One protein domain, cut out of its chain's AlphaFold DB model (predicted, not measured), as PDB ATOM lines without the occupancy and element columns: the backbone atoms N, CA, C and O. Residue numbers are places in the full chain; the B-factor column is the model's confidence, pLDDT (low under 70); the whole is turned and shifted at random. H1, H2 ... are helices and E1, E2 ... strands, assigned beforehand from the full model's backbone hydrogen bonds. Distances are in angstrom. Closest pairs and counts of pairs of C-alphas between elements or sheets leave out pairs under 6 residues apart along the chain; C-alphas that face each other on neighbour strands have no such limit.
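AT A GLANCE: This is residues 117 to 186 of the 200 residues of an uncharacterized protein of Pseudoclavibacter sp. AY1F1 (UniProt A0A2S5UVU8). A twisted sheet, in the order E1, E4, E3, E2, has H1 over one face and small H2 near the first residues of E2. The 70 printed residues, under half in named elements, run E1, H1, H2, E2, E3, E4; the class is mixed, and E2, E3 and E4 form an antiparallel meander, a row of neighbours. The whole is compact, with a radius of gyration of the C-alphas of 12.5 A, spanning 35 by 22 by 22 A.

IN THESE COORDINATES: E1, residues 117 to 119, 6.4 A, begins at C-alpha 117 (-25.465, -7.518, -39.367). H1 is residues 121 to 128, 10.3 A; H2 142 to 147, 8.6 A; E2 156 to 161, 16.8 A; E3 167 to 172, 16.0 A. E4, residues 181 to 185, 13.7 A, ends at C-alpha 185 (-24.111, -7.420, -33.328).

HOW THE PARTS SIT: Hairpin E2 and E3 has N 158 and O 170 within hydrogen-bond range, 2.9 A; hairpin E3 and E4 has N 169 and O 183, 2.8 A. E1 and E4 meet only at a point, C-alphas 118 and 183 facing each other at 4.3 A. H1 is on the sheet at a height of 9.1 A, its C-alpha 124 closest to 182 of E4, 7.2 A. H2 only grazes it, C-alphas 144 and 156 closest, 5.6 A. In H1 and H2 every O i to N i+4 pair is within range.

THE WHOLE: C-alphas 151 and 164, the farthest apart, are 35.7 A apart. The printed part has no cut; the link H1 to H2 is long. Residue 177 is under 70 in pLDDT.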
ATOM      1  N   GLU A 117     -24.659  -7.958 -38.241       92.44
ATOM      2  CA  GLU A 117     -25.465  -7.518 -39.367       92.44
ATOM      3  C   GLU A 117     -24.972  -6.156 -39.840       92.44
ATOM      4  O   GLU A 117     -24.544  -5.320 -39.038       92.44
ATOM      5  N   GLN A 118     -24.992  -5.964 -41.156       92.25
ATOM      6  CA  GLN A 118     -24.623  -4.697 -41.762       92.25
ATOM      7  C   GLN A 118     -25.741  -3.682 -41.505       92.25
ATOM      8  O   GLN A 118     -26.913  -3.987 -41.720       92.25
ATOM      9  N   VAL A 119     -25.365  -2.489 -41.057       92.75
ATOM     10  CA  VAL A 119     -26.273  -1.353 -40.877       92.75
ATOM     11  C   VAL A 119     -26.090  -0.376 -42.028       92.75
ATOM     12  O   VAL A 119     -24.977  -0.195 -42.534       92.75
ATOM     13  N   ASP A 120     -27.184   0.246 -42.455       93.25
ATOM     14  CA  ASP A 120     -27.116   1.309 -43.451       93.25
ATOM     15  C   ASP A 120     -26.619   2.632 -42.839       93.25
ATOM     16  O   ASP A 120     -26.439   2.773 -41.625       93.25
ATOM     17  N   GLU A 121     -26.352   3.615 -43.699       91.00
ATOM     18  CA  GLU A 121     -25.816   4.911 -43.280       91.00
ATOM     19  C   GLU A 121     -26.779   5.682 -42.364       91.00
ATOM     20  O   GLU A 121     -26.333   6.346 -41.426       91.00
ATOM     21  N   ALA A 122     -28.092   5.567 -42.586       91.81
ATOM     22  CA  ALA A 122     -29.099   6.268 -41.797       91.81
ATOM     23  C   ALA A 122     -29.222   5.668 -40.390       91.81
ATOM     24  O   ALA A 122     -29.233   6.401 -39.397       91.81
ATOM     25  N   GLU A 123     -29.257   4.341 -40.288       90.69
ATOM     26  CA  GLU A 123     -29.256   3.621 -39.019       90.69
ATOM     27  C   GLU A 123     -27.958   3.865 -38.246       90.69
ATOM     28  O   GLU A 123     -27.998   4.166 -37.050       90.69
ATOM     29  N   ARG A 124     -26.803   3.812 -38.922       92.06
ATOM     30  CA  ARG A 124     -25.511   4.153 -38.317       92.06
ATOM     31  C   ARG A 124     -25.518   5.575 -37.757       92.06
ATOM     32  O   ARG A 124     -25.081   5.779 -36.625       92.06
ATOM     33  N   ALA A 125     -26.000   6.550 -38.529       91.31
ATOM     34  CA  ALA A 125     -26.052   7.945 -38.103       91.31
ATOM     35  C   ALA A 125     -26.936   8.131 -36.863       91.31
ATOM     36  O   ALA A 125     -26.547   8.848 -35.943       91.31
ATOM     37  N   GLU A 126     -28.086   7.455 -36.790       91.06
ATOM     38  CA  GLU A 126     -28.957   7.527 -35.614       91.06
ATOM     39  C   GLU A 126     -28.328   6.844 -34.389       91.06
ATOM     40  O   GLU A 126     -28.374   7.393 -33.287       91.06
ATOM     41  N   LEU A 127     -27.680   5.686 -34.566       89.75
ATOM     42  CA  LEU A 127     -26.981   4.990 -33.479       89.75
ATOM     43  C   LEU A 127     -25.805   5.812 -32.932       89.75
ATOM     44  O   LEU A 127     -25.540   5.765 -31.733       89.75
ATOM     45  N   LEU A 128     -25.118   6.577 -33.781       91.06
ATOM     46  CA  LEU A 128     -23.920   7.338 -33.409       91.06
ATOM     47  C   LEU A 128     -24.173   8.833 -33.149       91.06
ATOM     48  O   LEU A 128     -23.230   9.565 -32.867       91.06
ATOM     49  N   LYS A 129     -25.428   9.292 -33.195       88.06
ATOM     50  CA  LYS A 129     -25.816  10.715 -33.158       88.06
ATOM     51  C   LYS A 129     -25.251  11.524 -31.986       88.06
ATOM     52  O   LYS A 129     -24.935  12.697 -32.163       88.06
ATOM     53  N   ASP A 130     -25.131  10.903 -30.814       86.56
ATOM     54  CA  ASP A 130     -24.644  11.557 -29.591       86.56
ATOM     55  C   ASP A 130     -23.256  11.037 -29.158       86.56
ATOM     56  O   ASP A 130     -22.848  11.228 -28.011       86.56
ATOM     57  N   VAL A 131     -22.528  10.345 -30.045       87.50
ATOM     58  CA  VAL A 131     -21.154   9.904 -29.764       87.50
ATOM     59  C   VAL A 131     -20.202  11.084 -29.922       87.50
ATOM     60  O   VAL A 131     -20.146  11.723 -30.969       87.50
ATOM     61  N   ILE A 132     -19.441  11.356 -28.863       78.88
ATOM     62  CA  ILE A 132     -18.434  12.426 -28.827       78.88
ATOM     63  C   ILE A 132     -17.038  11.868 -29.149       78.88
ATOM     64  O   ILE A 132     -16.192  12.580 -29.690       78.88
ATOM     65  N   ASP A 133     -16.802  10.591 -28.847       78.50
ATOM     66  CA  ASP A 133     -15.503   9.953 -29.032       78.50
ATOM     67  C   ASP A 133     -15.255   9.571 -30.495       78.50
ATOM     68  O   ASP A 133     -16.148   9.140 -31.224       78.50
ATOM     69  N   SER A 134     -14.001   9.709 -30.929       81.88
ATOM     70  CA  SER A 134     -13.595   9.257 -32.261       81.88
ATOM     71  C   SER A 134     -13.578   7.723 -32.332       81.88
ATOM     72  O   SER A 134     -13.185   7.093 -31.343       81.88
ATOM     73  N   PRO A 135     -13.926   7.119 -33.487       86.69
ATOM     74  CA  PRO A 135     -13.805   5.680 -33.695       86.69
ATOM     75  C   PRO A 135     -12.402   5.188 -33.340       86.69
ATOM     76  O   PRO A 135     -11.405   5.791 -33.746       86.69
ATOM     77  N   GLN A 136     -12.315   4.101 -32.579       90.88
ATOM     78  CA  GLN A 136     -11.036   3.553 -32.133       90.88
ATOM     79  C   GLN A 136     -10.644   2.375 -33.012       90.88
ATOM     80  O   GLN A 136     -11.449   1.474 -33.241       90.88
ATOM     81  N   LEU A 137      -9.401   2.355 -33.498       92.25
ATOM     82  CA  LEU A 137      -8.878   1.184 -34.197       92.25
ATOM     83  C   LEU A 137      -8.845   0.006 -33.217       92.25
ATOM     84  O   LEU A 137      -8.298   0.136 -32.123       92.25
ATOM     85  N   ILE A 138      -9.407  -1.140 -33.599       90.00
ATOM     86  CA  ILE A 138      -9.446  -2.300 -32.702       90.00
ATOM     87  C   ILE A 138      -8.062  -2.972 -32.688       90.00
ATOM     88  O   ILE A 138      -7.635  -3.504 -33.720       90.00
ATOM     89  N   PRO A 139      -7.339  -2.992 -31.555       79.38
ATOM     90  CA  PRO A 139      -6.033  -3.633 -31.495       79.38
ATOM     91  C   PRO A 139      -6.170  -5.159 -31.581       79.38
ATOM     92  O   PRO A 139      -7.112  -5.731 -31.031       79.38
ATOM     93  N   ARG A 140      -5.191  -5.829 -32.208       77.56
ATOM     94  CA  ARG A 140      -5.084  -7.304 -32.286       77.56
ATOM     95  C   ARG A 140      -6.244  -8.001 -32.997       77.56
ATOM     96  O   ARG A 140      -6.487  -9.191 -32.787       77.56
ATOM     97  N   VAL A 141      -6.992  -7.271 -33.819       84.62
ATOM     98  CA  VAL A 141      -7.837  -7.913 -34.821       84.62
ATOM     99  C   VAL A 141      -6.925  -8.323 -35.961       84.62
ATOM    100  O   VAL A 141      -6.248  -7.473 -36.528       84.62
ATOM    101  N   TRP A 142      -6.932  -9.609 -36.311       84.88
ATOM    102  CA  TRP A 142      -6.020 -10.181 -37.306       84.88
ATOM    103  C   TRP A 142      -5.961  -9.381 -38.621       84.88
ATOM    104  O   TRP A 142      -4.888  -9.196 -39.190       84.88
ATOM    105  N   VAL A 143      -7.100  -8.833 -39.065       85.81
ATOM    106  CA  VAL A 143      -7.178  -7.952 -40.244       85.81
ATOM    107  C   VAL A 143      -6.321  -6.692 -40.071       85.81
ATOM    108  O   VAL A 143      -5.557  -6.352 -40.969       85.81
ATOM    109  N   ASN A 144      -6.396  -6.032 -38.910       86.00
ATOM    110  CA  ASN A 144      -5.595  -4.847 -38.589       86.00
ATOM    111  C   ASN A 144      -4.103  -5.190 -38.452       86.00
ATOM    112  O   ASN A 144      -3.259  -4.411 -38.889       86.00
ATOM    113  N   ASP A 145      -3.776  -6.364 -37.903       86.00
ATOM    114  CA  ASP A 145      -2.388  -6.823 -37.785       86.00
ATOM    115  C   ASP A 145      -1.754  -7.032 -39.173       86.00
ATOM    116  O   ASP A 145      -0.636  -6.584 -39.422       86.00
ATOM    117  N   ARG A 146      -2.496  -7.632 -40.117       79.56
ATOM    118  CA  ARG A 146      -2.073  -7.750 -41.523       79.56
ATOM    119  C   ARG A 146      -1.950  -6.394 -42.208       79.56
ATOM    120  O   ARG A 146      -0.976  -6.153 -42.919       79.56
ATOM    121  N   ALA A 147      -2.909  -5.502 -41.979       82.50
ATOM    122  CA  ALA A 147      -2.884  -4.144 -42.506       82.50
ATOM    123  C   ALA A 147      -1.635  -3.362 -42.074       82.50
ATOM    124  O   ALA A 147      -1.070  -2.635 -42.887       82.50
ATOM    125  N   ALA A 148      -1.171  -3.554 -40.836       81.94
ATOM    126  CA  ALA A 148       0.023  -2.897 -40.306       81.94
ATOM    127  C   ALA A 148       1.332  -3.311 -41.008       81.94
ATOM    128  O   ALA A 148       2.342  -2.624 -40.865       81.94
ATOM    129  N   HIS A 149       1.342  -4.413 -41.767       81.81
ATOM    130  CA  HIS A 149       2.504  -4.822 -42.563       81.81
ATOM    131  C   HIS A 149       2.661  -4.044 -43.876       81.81
ATOM    132  O   HIS A 149       3.703  -4.162 -44.520       81.81
ATOM    133  N   ARG A 150       1.655  -3.259 -44.287       79.88
ATOM    134  CA  ARG A 150       1.690  -2.461 -45.518       79.88
ATOM    135  C   ARG A 150       1.792  -0.973 -45.191       79.88
ATOM    136  O   ARG A 150       1.252  -0.509 -44.193       79.88
ATOM    137  N   GLU A 151       2.441  -0.219 -46.077       85.19
ATOM    138  CA  GLU A 151       2.429   1.251 -46.020       85.19
ATOM    139  C   GLU A 151       1.009   1.797 -46.232       85.19
ATOM    140  O   GLU A 151       0.566   2.690 -45.513       85.19
ATOM    141  N   VAL A 152       0.272   1.201 -47.179       84.88
ATOM    142  CA  VAL A 152      -1.162   1.430 -47.379       84.88
ATOM    143  C   VAL A 152      -1.922   0.171 -46.946       84.88
ATOM    144  O   VAL A 152      -1.835  -0.855 -47.626       84.88
ATOM    145  N   PRO A 153      -2.660   0.217 -45.824       86.94
ATOM    146  CA  PRO A 153      -3.464  -0.903 -45.349       86.94
ATOM    147  C   PRO A 153      -4.520  -1.359 -46.364       86.94
ATOM    148  O   PRO A 153      -5.167  -0.528 -46.998       86.94
ATOM    149  N   ILE A 154      -4.754  -2.675 -46.458       84.50
ATOM    150  CA  ILE A 154      -5.840  -3.238 -47.285       84.50
ATOM    151  C   ILE A 154      -7.203  -2.872 -46.689       84.50
ATOM    152  O   ILE A 154      -8.063  -2.333 -47.381       84.50
ATOM    153  N   ALA A 155      -7.388  -3.156 -45.400       89.25
ATOM    154  CA  ALA A 155      -8.598  -2.846 -44.651       89.25
ATOM    155  C   ALA A 155      -8.240  -2.454 -43.218       89.25
ATOM    156  O   ALA A 155      -7.278  -2.970 -42.651       89.25
ATOM    157  N   LEU A 156      -9.027  -1.562 -42.629       92.81
ATOM    158  CA  LEU A 156      -8.917  -1.160 -41.232       92.81
ATOM    159  C   LEU A 156     -10.274  -1.285 -40.561       92.81
ATOM    160  O   LEU A 156     -11.301  -0.945 -41.151       92.81
ATOM    161  N   ILE A 157     -10.262  -1.751 -39.319       94.62
ATOM    162  CA  ILE A 157     -11.471  -1.976 -38.535       94.62
ATOM    163  C   ILE A 157     -11.446  -1.084 -37.311       94.62
ATOM    164  O   ILE A 157     -10.582  -1.227 -36.436       94.62
ATOM    165  N   TYR A 158     -12.428  -0.195 -37.262       94.69
ATOM    166  CA  TYR A 158     -12.688   0.681 -36.135       94.69
ATOM    167  C   TYR A 158     -13.901   0.183 -35.365       94.69
ATOM    168  O   TYR A 158     -14.826  -0.370 -35.953       94.69
ATOM    169  N   GLU A 159     -13.916   0.405 -34.057       93.31
ATOM    170  CA  GLU A 159     -15.084   0.196 -33.213       93.31
ATOM    171  C   GLU A 159     -15.485   1.509 -32.554       93.31
ATOM    172  O   GLU A 159     -14.652   2.280 -32.070       93.31
ATOM    173  N   THR A 160     -16.788   1.745 -32.540       93.62
ATOM    174  CA  THR A 160     -17.426   2.842 -31.825       93.62
ATOM    175  C   THR A 160     -18.572   2.263 -31.014       93.62
ATOM    176  O   THR A 160     -19.401   1.531 -31.550       93.62
ATOM    177  N   VAL A 161     -18.649   2.581 -29.725       91.12
ATOM    178  CA  VAL A 161     -19.776   2.159 -28.886       91.12
ATOM    179  C   VAL A 161     -20.779   3.300 -28.813       91.12
ATOM    180  O   VAL A 161     -20.442   4.409 -28.406       91.12
ATOM    181  N   SER A 162     -22.019   3.034 -29.219       89.62
ATOM    182  CA  SER A 162     -23.092   4.021 -29.146       89.62
ATOM    183  C   SER A 162     -23.442   4.377 -27.694       89.62
ATOM    184  O   SER A 162     -23.210   3.578 -26.780       89.62
ATOM    185  N   PRO A 163     -24.129   5.509 -27.452       87.19
ATOM    186  CA  PRO A 163     -24.628   5.870 -26.121       87.19
ATOM    187  C   PRO A 163     -25.628   4.847 -25.555       87.19
ATOM    188  O   PRO A 163     -25.895   4.823 -24.356       87.19
ATOM    189  N   LEU A 164     -26.197   4.004 -26.424       84.44
ATOM    190  CA  LEU A 164     -27.132   2.933 -26.074       84.44
ATOM    191  C   LEU A 164     -26.419   1.602 -25.781       84.44
ATOM    192  O   LEU A 164     -27.092   0.592 -25.578       84.44
ATOM    193  N   GLY A 165     -25.081   1.597 -25.761       87.31
ATOM    194  CA  GLY A 165     -24.246   0.426 -25.491       87.31
ATOM    195  C   GLY A 165     -24.103  -0.536 -26.673       87.31
ATOM    196  O   GLY A 165     -23.693  -1.676 -26.479       87.31
ATOM    197  N   VAL A 166     -24.452  -0.107 -27.890       90.44
ATOM    198  CA  VAL A 166     -24.343  -0.931 -29.104       90.44
ATOM    199  C   VAL A 166     -22.981  -0.690 -29.741       90.44
ATOM    200  O   VAL A 166     -22.685   0.434 -30.140       90.44
ATOM    201  N   ALA A 167     -22.165  -1.735 -29.855       91.31
ATOM    202  CA  ALA A 167     -20.915  -1.671 -30.603       91.31
ATOM    203  C   ALA A 167     -21.198  -1.625 -32.111       91.31
ATOM    204  O   ALA A 167     -21.922  -2.470 -32.642       91.31
ATOM    205  N   ILE A 168     -20.602  -0.643 -32.779       93.12
ATOM    206  CA  ILE A 168     -20.591  -0.469 -34.227       93.12
ATOM    207  C   ILE A 168     -19.163  -0.664 -34.707       93.12
ATOM    208  O   ILE A 168     -18.249  -0.009 -34.209       93.12
ATOM    209  N   ARG A 169     -18.977  -1.554 -35.677       94.00
ATOM    210  CA  ARG A 169     -17.694  -1.776 -36.337       94.00
ATOM    211  C   ARG A 169     -17.719  -1.209 -37.738       94.00
ATOM    212  O   ARG A 169     -18.532  -1.635 -38.552       94.00
ATOM    213  N   ASP A 170     -16.811  -0.286 -38.008       94.38
ATOM    214  CA  ASP A 170     -16.615   0.288 -39.332       94.38
ATOM    215  C   ASP A 170     -15.431  -0.406 -40.006       94.38
ATOM    216  O   ASP A 170     -14.310  -0.387 -39.495       94.38
ATOM    217  N   VAL A 171     -15.687  -1.015 -41.161       93.50
ATOM    218  CA  VAL A 171     -14.668  -1.583 -42.043       93.50
ATOM    219  C   VAL A 171     -14.381  -0.565 -43.137       93.50
ATOM    220  O   VAL A 171     -15.247  -0.256 -43.960       93.50
ATOM    221  N   VAL A 172     -13.159  -0.045 -43.138       92.44
ATOM    222  CA  VAL A 172     -12.674   0.965 -44.080       92.44
ATOM    223  C   VAL A 172     -11.648   0.332 -45.008       92.44
ATOM    224  O   VAL A 172     -10.780  -0.408 -44.552       92.44
ATOM    225  N   TRP A 173     -11.715   0.666 -46.297       89.44
ATOM    226  CA  TRP A 173     -10.801   0.189 -47.335       89.44
ATOM    227  C   TRP A 173     -10.011   1.376 -47.897       89.44
ATOM    228  O   TRP A 173     -10.496   2.036 -48.818       89.44
ATOM    229  N   PRO A 174      -8.826   1.707 -47.348       87.81
ATOM    230  CA  PRO A 174      -8.090   2.921 -47.720       87.81
ATOM    231  C   PRO A 174      -7.758   3.030 -49.211       87.81
ATOM    232  O   PRO A 174      -7.728   4.128 -49.756       87.81
ATOM    233  N   SER A 175      -7.546   1.898 -49.880       79.94
ATOM    234  CA  SER A 175      -7.290   1.836 -51.320       79.94
ATOM    235  C   SER A 175      -8.540   2.017 -52.192       79.94
ATOM    236  O   SER A 175      -8.416   2.116 -53.408       79.94
ATOM    237  N   GLY A 176      -9.743   2.036 -51.607       78.44
ATOM    238  CA  GLY A 176     -11.002   2.223 -52.332       78.44
ATOM    239  C   GLY A 176     -11.509   0.995 -53.094       78.44
ATOM    240  O   GLY A 176     -12.481   1.116 -53.832       78.44
ATOM    241  N   PHE A 177     -10.903  -0.187 -52.911       69.25
ATOM    242  CA  PHE A 177     -11.346  -1.417 -53.592       69.25
ATOM    243  C   PHE A 177     -12.782  -1.823 -53.246       69.25
ATOM    244  O   PHE A 177     -13.464  -2.428 -54.068       69.25
ATOM    245  N   TYR A 178     -13.241  -1.500 -52.035       75.38
ATOM    246  CA  TYR A 178     -14.601  -1.770 -51.583       75.38
ATOM    247  C   TYR A 178     -15.185  -0.536 -50.887       75.38
ATOM    248  O   TYR A 178     -14.442   0.232 -50.265       75.38
ATOM    249  N   PRO A 179     -16.514  -0.342 -50.946       83.12
ATOM    250  CA  PRO A 179     -17.165   0.682 -50.146       83.12
ATOM    251  C   PRO A 179     -16.975   0.389 -48.655       83.12
ATOM    252  O   PRO A 179     -16.935  -0.769 -48.225       83.12
ATOM    253  N   ALA A 180     -16.878   1.454 -47.858       90.75
ATOM    254  CA  ALA A 180     -16.904   1.322 -46.410       90.75
ATOM    255  C   ALA A 180     -18.219   0.658 -45.971       90.75
ATOM    256  O   ALA A 180     -19.273   0.868 -46.574       90.75
ATOM    257  N   SER A 181     -18.147  -0.159 -44.926       92.88
ATOM    258  CA  SER A 181     -19.318  -0.847 -44.386       92.88
ATOM    259  C   SER A 181     -19.324  -0.785 -42.873       92.88
ATOM    260  O   SER A 181     -18.267  -0.784 -42.242       92.88
ATOM    261  N   SER A 182     -20.519  -0.760 -42.301       94.50
ATOM    262  CA  SER A 182     -20.715  -0.646 -40.864       94.50
ATOM    263  C   SER A 182     -21.564  -1.799 -40.372       94.50
ATOM    264  O   SER A 182     -22.524  -2.197 -41.027       94.50
ATOM    265  N   TRP A 183     -21.194  -2.350 -39.225       95.00
ATOM    266  CA  TRP A 183     -21.756  -3.590 -38.706       95.00
ATOM    267  C   TRP A 183     -22.112  -3.438 -37.235       95.00
ATOM    268  O   TRP A 183     -21.371  -2.808 -36.481       95.00
ATOM    269  N   ARG A 184     -23.198  -4.077 -36.799       93.12
ATOM    270  CA  ARG A 184     -23.536  -4.247 -35.377       93.12
ATOM    271  C   ARG A 184     -23.786  -5.713 -35.044       93.12
ATOM    272  O   ARG A 184     -24.110  -6.498 -35.927       93.12
ATOM    273  N   LEU A 185     -23.684  -6.089 -33.773       90.00
ATOM    274  CA  LEU A 185     -24.111  -7.420 -33.328       90.00
ATOM    275  C   LEU A 185     -25.619  -7.590 -33.550       90.00
ATOM    276  O   LEU A 185     -26.396  -6.745 -33.110       90.00
ATOM    277  N   ARG A 186     -26.029  -8.704 -34.167       83.12
ATOM    278  CA  ARG A 186     -27.438  -8.987 -34.505       83.12
ATOM    279  C   ARG A 186     -28.374  -8.933 -33.293       83.12
ATOM    280  O   ARG A 186     -29.513  -8.493 -33.395       83.12
TER     281      ARG A 186